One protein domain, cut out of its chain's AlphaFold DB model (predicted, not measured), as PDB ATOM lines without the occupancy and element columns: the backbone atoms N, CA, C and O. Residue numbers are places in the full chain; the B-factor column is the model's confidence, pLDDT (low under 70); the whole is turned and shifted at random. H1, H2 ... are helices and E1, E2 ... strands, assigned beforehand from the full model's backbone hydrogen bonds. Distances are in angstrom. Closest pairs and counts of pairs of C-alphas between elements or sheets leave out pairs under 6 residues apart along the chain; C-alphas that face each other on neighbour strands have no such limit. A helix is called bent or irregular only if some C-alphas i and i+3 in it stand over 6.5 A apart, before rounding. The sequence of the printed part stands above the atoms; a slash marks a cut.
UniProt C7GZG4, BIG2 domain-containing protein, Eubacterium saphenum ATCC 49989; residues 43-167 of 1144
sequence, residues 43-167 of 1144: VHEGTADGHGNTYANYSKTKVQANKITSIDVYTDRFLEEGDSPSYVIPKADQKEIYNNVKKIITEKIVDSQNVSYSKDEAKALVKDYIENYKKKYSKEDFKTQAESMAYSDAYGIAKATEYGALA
ATOM      1  N   VAL A  43     -57.444  44.254 -54.439       84.69
ATOM      2  CA  VAL A  43     -57.207  44.274 -52.998       84.69
ATOM      3  C   VAL A  43     -57.294  42.841 -52.511       84.69
ATOM      4  O   VAL A  43     -58.217  42.123 -52.890       84.69
ATOM      5  N   HIS A  44     -56.330  42.456 -51.687       83.19
ATOM      6  CA  HIS A  44     -56.224  41.106 -51.170       83.19
ATOM      7  C   HIS A  44     -55.950  41.118 -49.679       83.19
ATOM      8  O   HIS A  44     -55.118  41.902 -49.218       83.19
ATOM      9  N   GLU A  45     -56.600  40.232 -48.932       86.81
ATOM     10  CA  GLU A  45     -56.424  40.153 -47.485       86.81
ATOM     11  C   GLU A  45     -55.885  38.781 -47.056       86.81
ATOM     12  O   GLU A  45     -56.374  37.731 -47.479       86.81
ATOM     13  N   GLY A  46     -54.856  38.787 -46.206       86.50
ATOM     14  CA  GLY A  46     -54.200  37.584 -45.686       86.50
ATOM     15  C   GLY A  46     -54.060  37.619 -44.168       86.50
ATOM     16  O   GLY A  46     -54.127  38.682 -43.555       86.50
ATOM     17  N   THR A  47     -53.876  36.458 -43.543       87.50
ATOM     18  CA  THR A  47     -53.646  36.356 -42.099       87.50
ATOM     19  C   THR A  47     -52.442  35.483 -41.782       87.50
ATOM     20  O   THR A  47     -52.153  34.529 -42.492       87.50
ATOM     21  N   ALA A  48     -51.753  35.772 -40.684       84.88
ATOM     22  CA  ALA A  48     -50.750  34.882 -40.106       84.88
ATOM     23  C   ALA A  48     -50.687  35.062 -38.585       84.88
ATOM     24  O   ALA A  48     -51.112  36.091 -38.055       84.88
ATOM     25  N   ASP A  49     -50.160  34.069 -37.871       78.81
ATOM     26  CA  ASP A  49     -49.955  34.175 -36.424       78.81
ATOM     27  C   ASP A  49     -48.940  35.295 -36.087       78.81
ATOM     28  O   ASP A  49     -47.951  35.520 -36.787       78.81
ATOM     29  N   GLY A  50     -49.212  36.035 -35.011       70.25
ATOM     30  CA  GLY A  50     -48.318  37.030 -34.410       70.25
ATOM     31  C   GLY A  50     -47.687  36.530 -33.109       70.25
ATOM     32  O   GLY A  50     -47.664  35.329 -32.836       70.25
ATOM     33  N   HIS A  51     -47.184  37.445 -32.268       65.19
ATOM     34  CA  HIS A  51     -46.535  37.070 -31.001       65.19
ATOM     35  C   HIS A  51     -47.371  36.112 -30.128       65.19
ATOM     36  O   HIS A  51     -48.528  36.385 -29.789       65.19
ATOM     37  N   GLY A  52     -46.747  34.996 -29.727       58.44
ATOM     38  CA  GLY A  52     -47.309  33.991 -28.820       58.44
ATOM     39  C   GLY A  52     -48.385  33.080 -29.424       58.44
ATOM     40  O   GLY A  52     -49.131  32.475 -28.658       58.44
ATOM     41  N   ASN A  53     -48.528  33.021 -30.758       62.12
ATOM     42  CA  ASN A  53     -49.521  32.213 -31.504       62.12
ATOM     43  C   ASN A  53     -50.994  32.426 -31.078       62.12
ATOM     44  O   ASN A  53     -51.900  31.671 -31.445       62.12
ATOM     45  N   THR A  54     -51.239  33.466 -30.278       65.50
ATOM     46  CA  THR A  54     -52.538  33.799 -29.680       65.50
ATOM     47  C   THR A  54     -53.247  34.864 -30.514       65.50
ATOM     48  O   THR A  54     -54.449  34.776 -30.767       65.50
ATOM     49  N   TYR A  55     -52.481  35.840 -30.999       77.12
ATOM     50  CA  TYR A  55     -52.945  36.956 -31.815       77.12
ATOM     51  C   TYR A  55     -52.615  36.718 -33.289       77.12
ATOM     52  O   TYR A  55     -51.655  36.018 -33.599       77.12
ATOM     53  N   ALA A  56     -53.413  37.282 -34.188       82.88
ATOM     54  CA  ALA A  56     -53.199  37.230 -35.630       82.88
ATOM     55  C   ALA A  56     -52.815  38.613 -36.156       82.88
ATOM     56  O   ALA A  56     -53.234  39.640 -35.614       82.88
ATOM     57  N   ASN A  57     -52.017  38.612 -37.215       88.00
ATOM     58  CA  ASN A  57     -51.769  39.751 -38.082       88.00
ATOM     59  C   ASN A  57     -52.618  39.591 -39.336       88.00
ATOM     60  O   ASN A  57     -52.579  38.535 -39.961       88.00
ATOM     61  N   TYR A  58     -53.338  40.643 -39.701       89.44
ATOM     62  CA  TYR A  58     -54.150  40.722 -40.906       89.44
ATOM     63  C   TYR A  58     -53.537  41.748 -41.839       89.44
ATOM     64  O   TYR A  58     -53.315  42.884 -41.422       89.44
ATOM     65  N   SER A  59     -53.250  41.350 -43.073       90.81
ATOM     66  CA  SER A  59     -52.749  42.232 -44.120       90.81
ATOM     67  C   SER A  59     -53.869  42.589 -45.091       90.81
ATOM     68  O   SER A  59     -54.777  41.795 -45.327       90.81
ATOM     69  N   LYS A  60     -53.765  43.777 -45.675       90.81
ATOM     70  CA  LYS A  60     -54.551  44.256 -46.800       90.81
ATOM     71  C   LYS A  60     -53.595  44.810 -47.843       90.81
ATOM     72  O   LYS A  60     -53.081  45.922 -47.716       90.81
ATOM     73  N   THR A  61     -53.346  44.012 -48.866       88.81
ATOM     74  CA  THR A  61     -52.369  44.281 -49.916       88.81
ATOM     75  C   THR A  61     -53.082  44.805 -51.151       88.81
ATOM     76  O   THR A  61     -53.967  44.149 -51.697       88.81
ATOM     77  N   LYS A  62     -52.691  45.993 -51.613       90.94
ATOM     78  CA  LYS A  62     -53.201  46.586 -52.850       90.94
ATOM     79  C   LYS A  62     -52.196  46.377 -53.973       90.94
ATOM     80  O   LYS A  62     -51.038  46.780 -53.851       90.94
ATOM     81  N   VAL A  63     -52.666  45.792 -55.068       88.12
ATOM     82  CA  VAL A  63     -51.884  45.519 -56.274       88.12
ATOM     83  C   VAL A  63     -52.465  46.302 -57.449       88.12
ATOM     84  O   VAL A  63     -53.661  46.209 -57.734       88.12
ATOM     85  N   GLN A  64     -51.620  47.060 -58.145       90.44
ATOM     86  CA  GLN A  64     -51.960  47.770 -59.378       90.44
ATOM     87  C   GLN A  64     -50.824  47.632 -60.393       90.44
ATOM     88  O   GLN A  64     -49.652  47.718 -60.033       90.44
ATOM     89  N   ALA A  65     -51.172  47.425 -61.666       88.94
ATOM     90  CA  ALA A  65     -50.211  47.157 -62.737       88.94
ATOM     91  C   ALA A  65     -49.204  46.039 -62.380       88.94
ATOM     92  O   ALA A  65     -48.010  46.153 -62.654       88.94
ATOM     93  N   ASN A  66     -49.697  44.968 -61.744       84.69
ATOM     94  CA  ASN A  66     -48.921  43.815 -61.274       84.69
ATOM     95  C   ASN A  66     -47.822  44.168 -60.249       84.69
ATOM     96  O   ASN A  66     -46.858  43.419 -60.100       84.69
ATOM     97  N   LYS A  67     -47.956  45.299 -59.545       89.56
ATOM     98  CA  LYS A  67     -47.062  45.735 -58.464       89.56
ATOM     99  C   LYS A  67     -47.843  46.008 -57.187       89.56
ATOM    100  O   LYS A  67     -48.947  46.547 -57.232       89.56
ATOM    101  N   ILE A  68     -47.251  45.686 -56.044       90.94
ATOM    102  CA  ILE A  68     -47.767  46.050 -54.727       90.94
ATOM    103  C   ILE A  68     -47.563  47.552 -54.536       90.94
ATOM    104  O   ILE A  68     -46.430  48.029 -54.530       90.94
ATOM    105  N   THR A  69     -48.656  48.300 -54.386       93.31
ATOM    106  CA  THR A  69     -48.624  49.763 -54.220       93.31
ATOM    107  C   THR A  69     -48.749  50.199 -52.769       93.31
ATOM    108  O   THR A  69     -48.289  51.274 -52.405       93.31
ATOM    109  N   SER A  70     -49.425  49.403 -51.941       93.88
ATOM    110  CA  SER A  70     -49.603  49.694 -50.517       93.88
ATOM    111  C   SER A  70     -49.968  48.430 -49.755       93.88
ATOM    112  O   SER A  70     -50.693  47.580 -50.279       93.88
ATOM    113  N   ILE A  71     -49.533  48.352 -48.502       93.50
ATOM    114  CA  ILE A  71     -49.909  47.289 -47.574       93.50
ATOM    115  C   ILE A  71     -50.395  47.957 -46.296       93.50
ATOM    116  O   ILE A  71     -49.657  48.731 -45.684       93.50
ATOM    117  N   ASP A  72     -51.621  47.653 -45.889       91.06
ATOM    118  CA  ASP A  72     -52.089  47.956 -44.542       91.06
ATOM    119  C   ASP A  72     -52.102  46.679 -43.704       91.06
ATOM    120  O   ASP A  72     -52.349  45.593 -44.218       91.06
ATOM    121  N   VAL A  73     -51.775  46.791 -42.421       90.56
ATOM    122  CA  VAL A  73     -51.664  45.638 -41.523       90.56
ATOM    123  C   VAL A  73     -52.142  46.016 -40.136       90.56
ATOM    124  O   VAL A  73     -51.816  47.090 -39.624       90.56
ATOM    125  N   TYR A  74     -52.883  45.130 -39.493       87.75
ATOM    126  CA  TYR A  74     -53.264  45.295 -38.098       87.75
ATOM    127  C   TYR A  74     -53.264  43.954 -37.373       87.75
ATOM    128  O   TYR A  74     -53.260  42.886 -37.986       87.75
ATOM    129  N   THR A  75     -53.269  44.009 -36.045       86.75
ATOM    130  CA  THR A  75     -53.340  42.824 -35.191       86.75
ATOM    131  C   THR A  75     -54.552  42.891 -34.279       86.75
ATOM    132  O   THR A  75     -54.914  43.957 -33.776       86.75
ATOM    133  N   ASP A  76     -55.166  41.739 -34.022       80.19
ATOM    134  CA  ASP A  76     -56.271  41.633 -33.069       80.19
ATOM    135  C   ASP A  76     -55.847  41.826 -31.604       80.19
ATOM    136  O   ASP A  76     -56.710  42.015 -30.746       80.19
ATOM    137  N   ARG A  77     -54.535  41.873 -31.312       79.69
ATOM    138  CA  ARG A  77     -53.984  42.208 -29.982       79.69
ATOM    139  C   ARG A  77     -54.543  43.517 -29.416       79.69
ATOM    140  O   ARG A  77     -54.595  43.682 -28.200       79.69
ATOM    141  N   PHE A  78     -54.967  44.440 -30.279       78.94
ATOM    142  CA  PHE A  78     -55.460  45.762 -29.890       78.94
ATOM    143  C   PHE A  78     -56.986  45.930 -30.001       78.94
ATOM    144  O   PHE A  78     -57.461  47.055 -29.874       78.94
ATOM    145  N   LEU A  79     -57.753  44.852 -30.226       72.88
ATOM    146  CA  LEU A  79     -59.216  44.904 -30.406       72.88
ATOM    147  C   LEU A  79     -60.039  44.613 -29.128       72.88
ATOM    148  O   LEU A  79     -61.252  44.799 -29.142       72.88
ATOM    149  N   GLU A  80     -59.424  44.175 -28.022       64.12
ATOM    150  CA  GLU A  80     -60.104  43.938 -26.729       64.12
ATOM    151  C   GLU A  80     -59.854  45.075 -25.710       64.12
ATOM    152  O   GLU A  80     -58.708  45.378 -25.364       64.12
ATOM    153  N   GLU A  81     -60.926  45.646 -25.144       52.38
ATOM    154  CA  GLU A  81     -60.884  46.468 -23.922       52.38
ATOM    155  C   GLU A  81     -61.107  45.574 -22.685       52.38
ATOM    156  O   GLU A  81     -62.234  45.296 -22.283       52.38
ATOM    157  N   GLY A  82     -60.018  45.072 -22.091       49.88
ATOM    158  CA  GLY A  82     -60.043  44.236 -20.882       49.88
ATOM    159  C   GLY A  82     -58.657  43.703 -20.496       49.88
ATOM    160  O   GLY A  82     -57.724  43.766 -21.302       49.88
ATOM    161  N   ASP A  83     -58.495  43.259 -19.244       42.00
ATOM    162  CA  ASP A  83     -57.201  42.987 -18.600       42.00
ATOM    163  C   ASP A  83     -56.387  41.844 -19.245       42.00
ATOM    164  O   ASP A  83     -56.702  40.665 -19.122       42.00
ATOM    165  N   SER A  84     -55.301  42.278 -19.898       46.56
ATOM    166  CA  SER A  84     -53.959  41.688 -20.025       46.56
ATOM    167  C   SER A  84     -53.790  40.182 -20.329       46.56
ATOM    168  O   SER A  84     -53.942  39.348 -19.440       46.56
ATOM    169  N   PRO A  85     -53.204  39.814 -21.489       52.59
ATOM    170  CA  PRO A  85     -52.115  38.827 -21.482       52.59
ATOM    171  C   PRO A  85     -51.038  39.257 -20.474       52.59
ATOM    172  O   PRO A  85     -50.812  40.452 -20.291       52.59
ATOM    173  N   SER A  86     -50.363  38.300 -19.833       58.41
ATOM    174  CA  SER A  86     -49.300  38.517 -18.836       58.41
ATOM    175  C   SER A  86     -48.016  39.111 -19.447       58.41
ATOM    176  O   SER A  86     -46.922  38.564 -19.295       58.41
ATOM    177  N   TYR A  87     -48.136  40.195 -20.210       66.06
ATOM    178  CA  TYR A  87     -47.004  40.950 -20.710       66.06
ATOM    179  C   TYR A  87     -46.498  41.860 -19.596       66.06
ATOM    180  O   TYR A  87     -47.260  42.583 -18.956       66.06
ATOM    181  N   VAL A  88     -45.194  41.789 -19.360       73.88
ATOM    182  CA  VAL A  88     -44.479  42.616 -18.397       73.88
ATOM    183  C   VAL A  88     -44.278  44.027 -18.969       73.88
ATOM    184  O   VAL A  88     -44.265  44.992 -18.210       73.88
ATOM    185  N   ILE A  89     -44.201  44.169 -20.303       84.69
ATOM    186  CA  ILE A  89     -44.110  45.467 -20.995       84.69
ATOM    187  C   ILE A  89     -45.481  46.185 -21.109       84.69
ATOM    188  O   ILE A  89     -46.485  45.536 -21.426       84.69
ATOM    189  N   PRO A  90     -45.558  47.519 -20.919       85.56
ATOM    190  CA  PRO A  90     -46.804  48.292 -21.022       85.56
ATOM    191  C   PRO A  90     -47.506  48.194 -22.392       85.56
ATOM    192  O   PRO A  90     -46.853  48.155 -23.432       85.56
ATOM    193  N   LYS A  91     -48.852  48.252 -22.422       83.38
ATOM    194  CA  LYS A  91     -49.649  48.240 -23.677       83.38
ATOM    195  C   LYS A  91     -49.285  49.373 -24.653       83.38
ATOM    196  O   LYS A  91     -49.360  49.172 -25.862       83.38
ATOM    197  N   ALA A  92     -48.901  50.551 -24.152       85.69
ATOM    198  CA  ALA A  92     -48.470  51.670 -24.993       85.69
ATOM    199  C   ALA A  92     -47.188  51.330 -25.771       85.69
ATOM    200  O   ALA A  92     -47.147  51.506 -26.988       85.69
ATOM    201  N   ASP A  93     -46.201  50.743 -25.091       89.19
ATOM    202  CA  ASP A  93     -44.947  50.312 -25.710       89.19
ATOM    203  C   ASP A  93     -45.172  49.146 -26.682       89.19
ATOM    204  O   ASP A  93     -44.573  49.101 -27.753       89.19
ATOM    205  N   GLN A  94     -46.099  48.230 -26.373       88.00
ATOM    206  CA  GLN A  94     -46.493  47.172 -27.313       88.00
ATOM    207  C   GLN A  94     -47.032  47.736 -28.632       88.00
ATOM    208  O   GLN A  94     -46.685  47.240 -29.704       88.00
ATOM    209  N   LYS A  95     -47.871  48.777 -28.559       89.12
ATOM    210  CA  LYS A  95     -48.440  49.448 -29.734       89.12
ATOM    211  C   LYS A  95     -47.377  50.219 -30.515       89.12
ATOM    212  O   LYS A  95     -47.385  50.188 -31.743       89.12
ATOM    213  N   GLU A  96     -46.447  50.870 -29.818       92.62
ATOM    214  CA  GLU A  96     -45.314  51.566 -30.435       92.62
ATOM    215  C   GLU A  96     -44.389  50.595 -31.186       92.62
ATOM    216  O   GLU A  96     -44.093  50.820 -32.359       92.62
ATOM    217  N   ILE A  97     -43.998  49.482 -30.548       92.19
ATOM    218  CA  ILE A  97     -43.187  48.424 -31.173       92.19
ATOM    219  C   ILE A  97     -43.876  47.885 -32.421       92.19
ATOM    220  O   ILE A  97     -43.268  47.840 -33.490       92.19
ATOM    221  N   TYR A  98     -45.154  47.524 -32.303       92.19
ATOM    222  CA  TYR A  98     -45.919  46.982 -33.419       92.19
ATOM    223  C   TYR A  98     -45.981  47.944 -34.610       92.19
ATOM    224  O   TYR A  98     -45.714  47.541 -35.738       92.19
ATOM    225  N   ASN A  99     -46.290  49.223 -34.371       93.81
ATOM    226  CA  ASN A  99     -46.412  50.220 -35.436       93.81
ATOM    227  C   ASN A  99     -45.088  50.448 -36.179       93.81
ATOM    228  O   ASN A  99     -45.088  50.566 -37.404       93.81
ATOM    229  N   ASN A 100     -43.964  50.472 -35.459       95.75
ATOM    230  CA  ASN A 100     -42.643  50.629 -36.069       95.75
ATOM    231  C   ASN A 100     -42.227  49.382 -36.859       95.75
ATOM    232  O   ASN A 100     -41.776  49.498 -37.995       95.75
ATOM    233  N   VAL A 101     -42.438  48.187 -36.298       95.12
ATOM    234  CA  VAL A 101     -42.179  46.912 -36.985       95.12
ATOM    235  C   VAL A 101     -43.034  46.787 -38.248       95.12
ATOM    236  O   VAL A 101     -42.502  46.490 -39.315       95.12
ATOM    237  N   LYS A 102     -44.336  47.090 -38.155       94.75
ATOM    238  CA  LYS A 102     -45.252  47.159 -39.303       94.75
ATOM    239  C   LYS A 102     -44.688  48.055 -40.396       94.75
ATOM    240  O   LYS A 102     -44.627  47.627 -41.546       94.75
ATOM    241  N   LYS A 103     -44.277  49.277 -40.050       95.88
ATOM    242  CA  LYS A 103     -43.736  50.244 -41.009       95.88
ATOM    243  C   LYS A 103     -42.500  49.690 -41.726       95.88
ATOM    244  O   LYS A 103     -42.511  49.609 -42.947       95.88
ATOM    245  N   ILE A 104     -41.507  49.212 -40.971       96.62
ATOM    246  CA  ILE A 104     -40.253  48.664 -41.518       96.62
ATOM    247  C   ILE A 104     -40.524  47.526 -42.511       96.62
ATOM    248  O   ILE A 104     -39.966  47.507 -43.608       96.62
ATOM    249  N   ILE A 105     -41.381  46.571 -42.139       96.00
ATOM    250  CA  ILE A 105     -41.654  45.396 -42.975       96.00
ATOM    251  C   ILE A 105     -42.471  45.768 -44.216       96.00
ATOM    252  O   ILE A 105     -42.126  45.352 -45.320       96.00
ATOM    253  N   THR A 106     -43.537  46.556 -44.056       95.69
ATOM    254  CA  THR A 106     -44.416  46.925 -45.179       95.69
ATOM    255  C   THR A 106     -43.706  47.804 -46.206       95.69
ATOM    256  O   THR A 106     -43.799  47.511 -47.395       95.69
ATOM    257  N   GLU A 107     -42.929  48.805 -45.777       95.75
ATOM    258  CA  GLU A 107     -42.099  49.623 -46.676       95.75
ATOM    259  C   GLU A 107     -41.089  48.749 -47.424       95.75
ATOM    260  O   GLU A 107     -40.977  48.831 -48.645       95.75
ATOM    261  N   LYS A 108     -40.434  47.807 -46.727       95.88
ATOM    262  CA  LYS A 108     -39.474  46.904 -47.368       95.88
ATOM    263  C   LYS A 108     -40.108  46.023 -48.447       95.88
ATOM    264  O   LYS A 108     -39.480  45.799 -49.487       95.88
ATOM    265  N   ILE A 109     -41.319  45.513 -48.217       93.88
ATOM    266  CA  ILE A 109     -42.050  44.706 -49.205       93.88
ATOM    267  C   ILE A 109     -42.471  45.572 -50.398       93.88
ATOM    268  O   ILE A 109     -42.281  45.151 -51.536       93.88
ATOM    269  N   VAL A 110     -42.997  46.780 -50.165       94.06
ATOM    270  CA  VAL A 110     -43.391  47.703 -51.245       94.06
ATOM    271  C   VAL A 110     -42.179  48.110 -52.087       94.06
ATOM    272  O   VAL A 110     -42.249  48.070 -53.311       94.06
ATOM    273  N   ASP A 111     -41.039  48.419 -51.479       93.69
ATOM    274  CA  ASP A 111     -39.851  48.840 -52.229       93.69
ATOM    275  C   ASP A 111     -39.233  47.691 -53.031       93.69
ATOM    276  O   ASP A 111     -38.825  47.857 -54.182       93.69
ATOM    277  N   SER A 112     -39.148  46.505 -52.423       92.38
ATOM    278  CA  SER A 112     -38.489  45.353 -53.046       92.38
ATOM    279  C   SER A 112     -39.398  44.538 -53.963       92.38
ATOM    280  O   SER A 112     -38.889  43.744 -54.754       92.38
ATOM    281  N   GLN A 113     -40.720  44.686 -53.828       90.62
ATOM    282  CA  GLN A 113     -41.745  43.820 -54.429       90.62
ATOM    283  C   GLN A 113     -41.582  42.327 -54.069       90.62
ATOM    284  O   GLN A 113     -42.235  41.463 -54.653       90.62
ATOM    285  N   ASN A 114     -40.720  42.003 -53.099       88.50
ATOM    286  CA  ASN A 114     -40.522  40.655 -52.588       88.50
ATOM    287  C   ASN A 114     -41.460  40.446 -51.401       88.50
ATOM    288  O   ASN A 114     -41.383  41.191 -50.434       88.50
ATOM    289  N   VAL A 115     -42.322  39.433 -51.459       83.44
ATOM    290  CA  VAL A 115     -43.264  39.108 -50.370       83.44
ATOM    291  C   VAL A 115     -42.809  37.932 -49.506       83.44
ATOM    292  O   VAL A 115     -43.285  37.776 -48.388       83.44
ATOM    293  N   SER A 116     -41.858  37.133 -49.990       85.75
ATOM    294  CA  SER A 116     -41.361  35.942 -49.300       85.75
ATOM    295  C   SER A 116     -40.139  36.289 -48.447       85.75
ATOM    296  O   SER A 116     -39.069  36.583 -48.988       85.75
ATOM    297  N   TYR A 117     -40.290  36.204 -47.124       87.06
ATOM    298  CA  TYR A 117     -39.205  36.342 -46.150       87.06
ATOM    299  C   TYR A 117     -39.177  35.137 -45.215       87.06
ATOM    300  O   TYR A 117     -40.184  34.792 -44.592       87.06
ATOM    301  N   SER A 118     -37.998  34.546 -45.051       87.06
ATOM    302  CA  SER A 118     -37.744  33.585 -43.985       87.06
ATOM    303  C   SER A 118     -37.808  34.261 -42.612       87.06
ATOM    304  O   SER A 118     -37.709  35.486 -42.468       87.06
ATOM    305  N   LYS A 119     -37.928  33.445 -41.560       86.38
ATOM    306  CA  LYS A 119     -37.968  33.932 -40.175       86.38
ATOM    307  C   LYS A 119     -36.732  34.756 -39.807       86.38
ATOM    308  O   LYS A 119     -36.860  35.731 -39.073       86.38
ATOM    309  N   ASP A 120     -35.555  34.390 -40.304       90.06
ATOM    310  CA  ASP A 120     -34.314  35.101 -39.985       90.06
ATOM    311  C   ASP A 120     -34.129  36.369 -40.824       90.06
ATOM    312  O   ASP A 120     -33.664  37.378 -40.294       90.06
ATOM    313  N   GLU A 121     -34.584  36.379 -42.081       93.06
ATOM    314  CA  GLU A 121     -34.615  37.601 -42.895       93.06
ATOM    315  C   GLU A 121     -35.566  38.646 -42.295       93.06
ATOM    316  O   GLU A 121     -35.187  39.808 -42.158       93.06
ATOM    317  N   ALA A 122     -36.765  38.240 -41.861       92.56
ATOM    318  CA  ALA A 122     -37.722  39.149 -41.225       92.56
ATOM    319  C   ALA A 122     -37.176  39.744 -39.913       92.56
ATOM    320  O   ALA A 122     -37.331  40.939 -39.663       92.56
ATOM    321  N   LYS A 123     -36.482  38.938 -39.093       94.25
ATOM    322  CA  LYS A 123     -35.787  39.427 -37.887       94.25
ATOM    323  C   LYS A 123     -34.698  40.438 -38.221       94.25
ATOM    324  O   LYS A 123     -34.592  41.457 -37.543       94.25
ATOM    325  N   ALA A 124     -33.887  40.156 -39.242       95.56
ATOM    326  CA  ALA A 124     -32.770  41.014 -39.625       95.56
ATOM    327  C   ALA A 124     -33.237  42.429 -39.999       95.56
ATOM    328  O   ALA A 124     -32.572  43.394 -39.634       95.56
ATOM    329  N   LEU A 125     -34.408  42.561 -40.637       95.81
ATOM    330  CA  LEU A 125     -34.977  43.858 -41.018       95.81
ATOM    331  C   LEU A 125     -35.292  44.770 -39.824       95.81
ATOM    332  O   LEU A 125     -35.179  45.984 -39.942       95.81
ATOM    333  N   VAL A 126     -35.684  44.203 -38.680       96.81
ATOM    334  CA  VAL A 126     -36.098  44.975 -37.494       96.81
ATOM    335  C   VAL A 126     -35.055  44.976 -36.377       96.81
ATOM    336  O   VAL A 126     -35.282  45.590 -35.334       96.81
ATOM    337  N   LYS A 127     -33.914  44.303 -36.577       95.88
ATOM    338  CA  LYS A 127     -32.878  44.090 -35.557       95.88
ATOM    339  C   LYS A 127     -32.340  45.401 -34.981       95.88
ATOM    340  O   LYS A 127     -32.327  45.574 -33.766       95.88
ATOM    341  N   ASP A 128     -31.962  46.347 -35.836       95.00
ATOM    342  CA  ASP A 128     -31.386  47.622 -35.392       95.00
ATOM    343  C   ASP A 128     -32.407  48.484 -34.640       95.00
ATOM    344  O   ASP A 128     -32.078  49.148 -33.651       95.00
ATOM    345  N   TYR A 129     -33.670  48.440 -35.075       96.25
ATOM    346  CA  TYR A 129     -34.767  49.097 -34.375       96.25
ATOM    347  C   TYR A 129     -34.918  48.533 -32.960       96.25
ATOM    348  O   TYR A 129     -34.926  49.293 -31.989       96.25
ATOM    349  N   ILE A 130     -34.996  47.206 -32.828       95.44
ATOM    350  CA  ILE A 130     -35.267  46.587 -31.535       95.44
ATOM    351  C   ILE A 130     -34.069  46.655 -30.581       95.44
ATOM    352  O   ILE A 130     -34.268  46.891 -29.392       95.44
ATOM    353  N   GLU A 131     -32.833  46.553 -31.078       94.56
ATOM    354  CA  GLU A 131     -31.614  46.783 -30.286       94.56
ATOM    355  C   GLU A 131     -31.588  48.189 -29.674       94.56
ATOM    356  O   GLU A 131     -31.258  48.366 -28.499       94.56
ATOM    357  N   ASN A 132     -32.006  49.203 -30.435       94.50
ATOM    358  CA  ASN A 132     -32.117  50.561 -29.915       94.50
ATOM    359  C   ASN A 132     -33.304  50.728 -28.962       94.50
ATOM    360  O   ASN A 132     -33.150  51.340 -27.906       94.50
ATOM    361  N   TYR A 133     -34.465  50.151 -29.282       93.12
ATOM    362  CA  TYR A 133     -35.666  50.264 -28.452       93.12
ATOM    363  C   TYR A 133     -35.487  49.602 -27.074       93.12
ATOM    364  O   TYR A 133     -35.910  50.154 -26.057       93.12
ATOM    365  N   LYS A 134     -34.779  48.463 -27.009       93.75
ATOM    366  CA  LYS A 134     -34.441  47.762 -25.757       93.75
ATOM    367  C   LYS A 134     -33.699  48.648 -24.744       93.75
ATOM    368  O   LYS A 134     -33.844  48.427 -23.544       93.75
ATOM    369  N   LYS A 135     -32.959  49.678 -25.188       92.56
ATOM    370  CA  LYS A 135     -32.234  50.620 -24.305       92.56
ATOM    371  C   LYS A 135     -33.165  51.448 -23.404       92.56
ATOM    372  O   LYS A 135     -32.706  51.971 -22.394       92.56
ATOM    373  N   LYS A 136     -34.465  51.531 -23.726       91.81
ATOM    374  CA  LYS A 136     -35.506  52.176 -22.899       91.81
ATOM    375  C   LYS A 136     -35.745  51.445 -21.570       91.81
ATOM    376  O   LYS A 136     -36.255  52.041 -20.625       91.81
ATOM    377  N   TYR A 137     -35.383  50.164 -21.486       90.75
ATOM    378  CA  TYR A 137     -35.658  49.325 -20.326       90.75
ATOM    379  C   TYR A 137     -34.389  48.984 -19.550       90.75
ATOM    380  O   TYR A 137     -33.417  48.468 -20.098       90.75
ATOM    381  N   SER A 138     -34.430  49.194 -18.234       86.38
ATOM    382  CA  SER A 138     -33.390  48.724 -17.313       86.38
ATOM    383  C   SER A 138     -33.551  47.247 -16.935       86.38
ATOM    384  O   SER A 138     -32.562  46.583 -16.638       86.38
ATOM    385  N   LYS A 139     -34.781  46.714 -16.968       89.44
ATOM    386  CA  LYS A 139     -35.100  45.317 -16.626       89.44
ATOM    387  C   LYS A 139     -34.919  44.387 -17.824       89.44
ATOM    388  O   LYS A 139     -35.459  44.661 -18.893       89.44
ATOM    389  N   GLU A 140     -34.239  43.263 -17.620       89.81
ATOM    390  CA  GLU A 140     -33.925  42.313 -18.696       89.81
ATOM    391  C   GLU A 140     -35.171  41.626 -19.275       89.81
ATOM    392  O   GLU A 140     -35.332  41.590 -20.490       89.81
ATOM    393  N   ASP A 141     -36.132  41.229 -18.434       87.12
ATOM    394  CA  ASP A 141     -37.385  40.605 -18.891       87.12
ATOM    395  C   ASP A 141     -38.175  41.489 -19.875       87.12
ATOM    396  O   ASP A 141     -38.808  40.991 -20.808       87.12
ATOM    397  N   PHE A 142     -38.116  42.817 -19.705       89.62
ATOM    398  CA  PHE A 142     -38.764  43.770 -20.613       89.62
ATOM    399  C   PHE A 142     -38.059  43.797 -21.972       89.62
ATOM    400  O   PHE A 142     -38.724  43.849 -23.008       89.62
ATOM    401  N   LYS A 143     -36.721  43.727 -21.979       91.44
ATOM    402  CA  LYS A 143     -35.920  43.683 -23.207       91.44
ATOM    403  C   LYS A 143     -36.185  42.403 -23.991       91.44
ATOM    404  O   LYS A 143     -36.498  42.480 -25.178       91.44
ATOM    405  N   THR A 144     -36.126  41.246 -23.327       89.81
ATOM    406  CA  THR A 144     -36.380  39.939 -23.949       89.81
ATOM    407  C   THR A 144     -37.792  39.861 -24.527       89.81
ATOM    408  O   THR A 144     -37.989  39.366 -25.637       89.81
ATOM    409  N   GLN A 145     -38.788  40.392 -23.812       88.12
ATOM    410  CA  GLN A 145     -40.169  40.387 -24.280       88.12
ATOM    411  C   GLN A 145     -40.405  41.347 -25.454       88.12
ATOM    412  O   GLN A 145     -41.090  40.971 -26.404       88.12
ATOM    413  N   ALA A 146     -39.825  42.552 -25.421       89.94
ATOM    414  CA  ALA A 146     -39.876  43.479 -26.550       89.94
ATOM    415  C   ALA A 146     -39.240  42.857 -27.807       89.94
ATOM    416  O   ALA A 146     -39.809  42.952 -28.894       89.94
ATOM    417  N   GLU A 147     -38.105  42.170 -27.647       92.56
ATOM    418  CA  GLU A 147     -37.395  41.487 -28.730       92.56
ATOM    419  C   GLU A 147     -38.190  40.339 -29.344       92.56
ATOM    420  O   GLU A 147     -38.437  40.328 -30.552       92.56
ATOM    421  N   SER A 148     -38.656  39.411 -28.507       89.50
ATOM    422  CA  SER A 148     -39.507  38.299 -28.936       89.50
ATOM    423  C   SER A 148     -40.737  38.794 -29.705       89.50
ATOM    424  O   SER A 148     -41.087  38.251 -30.756       89.50
ATOM    425  N   MET A 149     -41.376  39.856 -29.209       88.50
ATOM    426  CA  MET A 149     -42.555  40.449 -29.829       88.50
ATOM    427  C   MET A 149     -42.244  41.089 -31.180       88.50
ATOM    428  O   MET A 149     -42.917  40.761 -32.154       88.50
ATOM    429  N   ALA A 150     -41.207  41.925 -31.267       91.69
ATOM    430  CA  ALA A 150     -40.822  42.569 -32.520       91.69
ATOM    431  C   ALA A 150     -40.470  41.543 -33.605       91.69
ATOM    432  O   ALA A 150     -40.928  41.660 -34.738       91.69
ATOM    433  N   TYR A 151     -39.710  40.503 -33.258       92.69
ATOM    434  CA  TYR A 151     -39.337  39.444 -34.196       92.69
ATOM    435  C   TYR A 151     -40.520  38.585 -34.640       92.69
ATOM    436  O   TYR A 151     -40.619  38.237 -35.818       92.69
ATOM    437  N   SER A 152     -41.416  38.233 -33.716       88.62
ATOM    438  CA  SER A 152     -42.601  37.449 -34.062       88.62
ATOM    439  C   SER A 152     -43.580  38.252 -34.911       88.62
ATOM    440  O   SER A 152     -44.142  37.704 -35.855       88.62
ATOM    441  N   ASP A 153     -43.775  39.535 -34.597       90.75
ATOM    442  CA  ASP A 153     -44.647  40.413 -35.371       90.75
ATOM    443  C   ASP A 153     -44.029  40.712 -36.744       90.75
ATOM    444  O   ASP A 153     -44.744  40.662 -37.735       90.75
ATOM    445  N   ALA A 154     -42.708  40.896 -36.852       93.12
ATOM    446  CA  ALA A 154     -42.037  41.080 -38.141       93.12
ATOM    447  C   ALA A 154     -42.283  39.903 -39.098       93.12
ATOM    448  O   ALA A 154     -42.699  40.098 -40.241       93.12
ATOM    449  N   TYR A 155     -42.077  38.673 -38.614       90.94
ATOM    450  CA  TYR A 155     -42.330  37.470 -39.407       90.94
ATOM    451  C   TYR A 155     -43.822  37.278 -39.712       90.94
ATOM    452  O   TYR A 155     -44.184  37.005 -40.854       90.94
ATOM    453  N   GLY A 156     -44.695  37.473 -38.718       89.19
ATOM    454  CA  GLY A 156     -46.142  37.353 -38.892       89.19
ATOM    455  C   GLY A 156     -46.705  38.359 -39.899       89.19
ATOM    456  O   GLY A 156     -47.525  38.000 -40.736       89.19
ATOM    457  N   ILE A 157     -46.235  39.607 -39.881       91.75
ATOM    458  CA  ILE A 157     -46.638  40.642 -40.842       91.75
ATOM    459  C   ILE A 157     -46.178  40.283 -42.260       91.75
ATOM    460  O   ILE A 157     -46.971  40.383 -43.201       91.75
ATOM    461  N   ALA A 158     -44.931  39.829 -42.420       90.81
ATOM    462  CA  ALA A 158     -44.415  39.391 -43.715       90.81
ATOM    463  C   ALA A 158     -45.236  38.216 -44.276       90.81
ATOM    464  O   ALA A 158     -45.723  38.300 -45.402       90.81
ATOM    465  N   LYS A 159     -45.493  37.176 -43.468       86.94
ATOM    466  CA  LYS A 159     -46.311  36.021 -43.876       86.94
ATOM    467  C   LYS A 159     -47.767  36.383 -44.163       86.94
ATOM    468  O   LYS A 159     -48.316  35.926 -45.160       86.94
ATOM    469  N   ALA A 160     -48.398  37.226 -43.344       88.12
ATOM    470  CA  ALA A 160     -49.760  37.688 -43.615       88.12
ATOM    471  C   ALA A 160     -49.825  38.427 -44.957       88.12
ATOM    472  O   ALA A 160     -50.785  38.260 -45.708       88.12
ATOM    473  N   THR A 161     -48.808  39.230 -45.276       89.06
ATOM    474  CA  THR A 161     -48.708  39.952 -46.552       89.06
ATOM    475  C   THR A 161     -48.484  39.004 -47.724       89.06
ATOM    476  O   THR A 161     -49.139  39.163 -48.746       89.06
ATOM    477  N   GLU A 162     -47.615  38.004 -47.574       85.81
ATOM    478  CA  GLU A 162     -47.391  36.952 -48.570       85.81
ATOM    479  C   GLU A 162     -48.688  36.209 -48.905       85.81
ATOM    480  O   GLU A 162     -49.089  36.159 -50.067       85.81
ATOM    481  N   TYR A 163     -49.392  35.705 -47.886       82.12
ATOM    482  CA  TYR A 163     -50.656  34.997 -48.086       82.12
ATOM    483  C   TYR A 163     -51.749  35.892 -48.662       82.12
ATOM    484  O   TYR A 163     -52.544  35.423 -49.470       82.12
ATOM    485  N   GLY A 164     -51.770  37.171 -48.281       81.06
ATOM    486  CA  GLY A 164     -52.666  38.159 -48.869       81.06
ATOM    487  C   GLY A 164     -52.338  38.402 -50.338       81.06
ATOM    488  O   GLY A 164     -53.197  38.250 -51.184       81.06
ATOM    489  N   ALA A 165     -51.088  38.702 -50.687       77.19
ATOM    490  CA  ALA A 165     -50.690  39.020 -52.061       77.19
ATOM    491  C   ALA A 165     -50.923  37.872 -53.067       77.19
ATOM    492  O   ALA A 165     -51.023  38.126 -54.267       77.19
ATOM    493  N   LEU A 166     -50.991  36.632 -52.576       68.50
ATOM    494  CA  LEU A 166     -51.265  35.418 -53.351       68.50
ATOM    495  C   LEU A 166     -52.736  34.964 -53.277       68.50
ATOM    496  O   LEU A 166     -53.095  33.934 -53.849       68.50
ATOM    497  N   ALA A 167     -53.586  35.703 -52.564       70.94
ATOM    498  CA  ALA A 167     -55.002  35.400 -52.440       70.94
ATOM    499  C   ALA A 167     -55.775  35.696 -53.740       70.94
ATOM    500  O   ALA A 167     -55.334  36.479 -54.583       70.94
TER     501      ALA A 167
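Overview. This is residues 43 to 167 of the 1144 residues of the protein "BIG2 domain-containing protein" of Eubacterium saphenum ATCC 49989 (UniProt C7GZG4). A strongly twisted sheet of three strands, E1, E2 and E3, curls round residues 152 to 165 of the long helix H3, while H1 lies over E3 on the same face. H2 packs on H1 and H3, away from the sheet, and residues 79 to 84, in the long link before H1, stick out as a free loop. The printed part has 125 residues, with three named strands and then three named helices, E1 E2 E3 H1 H2 H3; the sheet's order is E1 - E2 - E3, all antiparallel, and the class is mixed, helices and strands. The whole is compact, with a radius of gyration of the C-alphas of 14.4 A, and elongated, spanning 48 by 31 by 19 A.

Along the chain. E1, residues 43 to 49, begins with C-alpha 43 at (-57.207, 44.274, -52.998) and is 20.7 A long. E2, residues 56 to 64, measures 26.0 A, and E3, residues 67 to 75, measures 24.3 A and bends by 51 degrees at residue 70. H1, residues 91 to 112, is 31.6 A long and begins with C-alpha 91 at (-49.649, 48.240, -23.677). H2, residues 119 to 134, is 20.3 A long; it has a kink of 57 degrees near residue 126 and is irregular, with C-alphas 125 and 128 7.7 A apart. H3, residues 140 to 165, is 37.5 A long and ends with C-alpha 165 at (-50.690, 39.020, -52.061).

Arrangement. The strands form a meander, each the antiparallel neighbour of the one before. In the hairpin of E1 and E2, N 46 and O 59 are within hydrogen-bond range at 3.1 A; in that of E2 and E3, N 60 and O 72 are at 2.7 A. H1 and H3 are on the same face of the sheet, in two layers, helices over one face. The closest C-alphas of E1 and H3 are those of Gly 46 and Gly 164, 3.6 A apart. H1 lies over E3 at a height over the sheet of 8.8 A and runs along the strands, at 15 degrees to E3 on the local plane. H1 and H3 touch, closest at the C-alphas of Val 101 and Ala 154, 5.9 A, with a steep tilt of 41 degrees, the same way. H2 and H3 form a helical hairpin, closest at the C-alphas of Lys 134 and Lys 143, 5.0 A. H2 touches H1 with residues 122 to 126 alone, and it is not on the sheet. Every O i to N i+4 pair is within hydrogen-bond range in H1 and H3, but 9 of 12 in H2.

Size, cuts and confidence. The C-alphas of Ala 65 and Lys 139, the two farthest apart, are 48.6 A from each other. The printed part has no cut. The link from E3 to H1, 15 residues, is long. Mean pLDDT of the printed part is 85.9; residues 51 to 54, 80 to 87 and 166 are under 70.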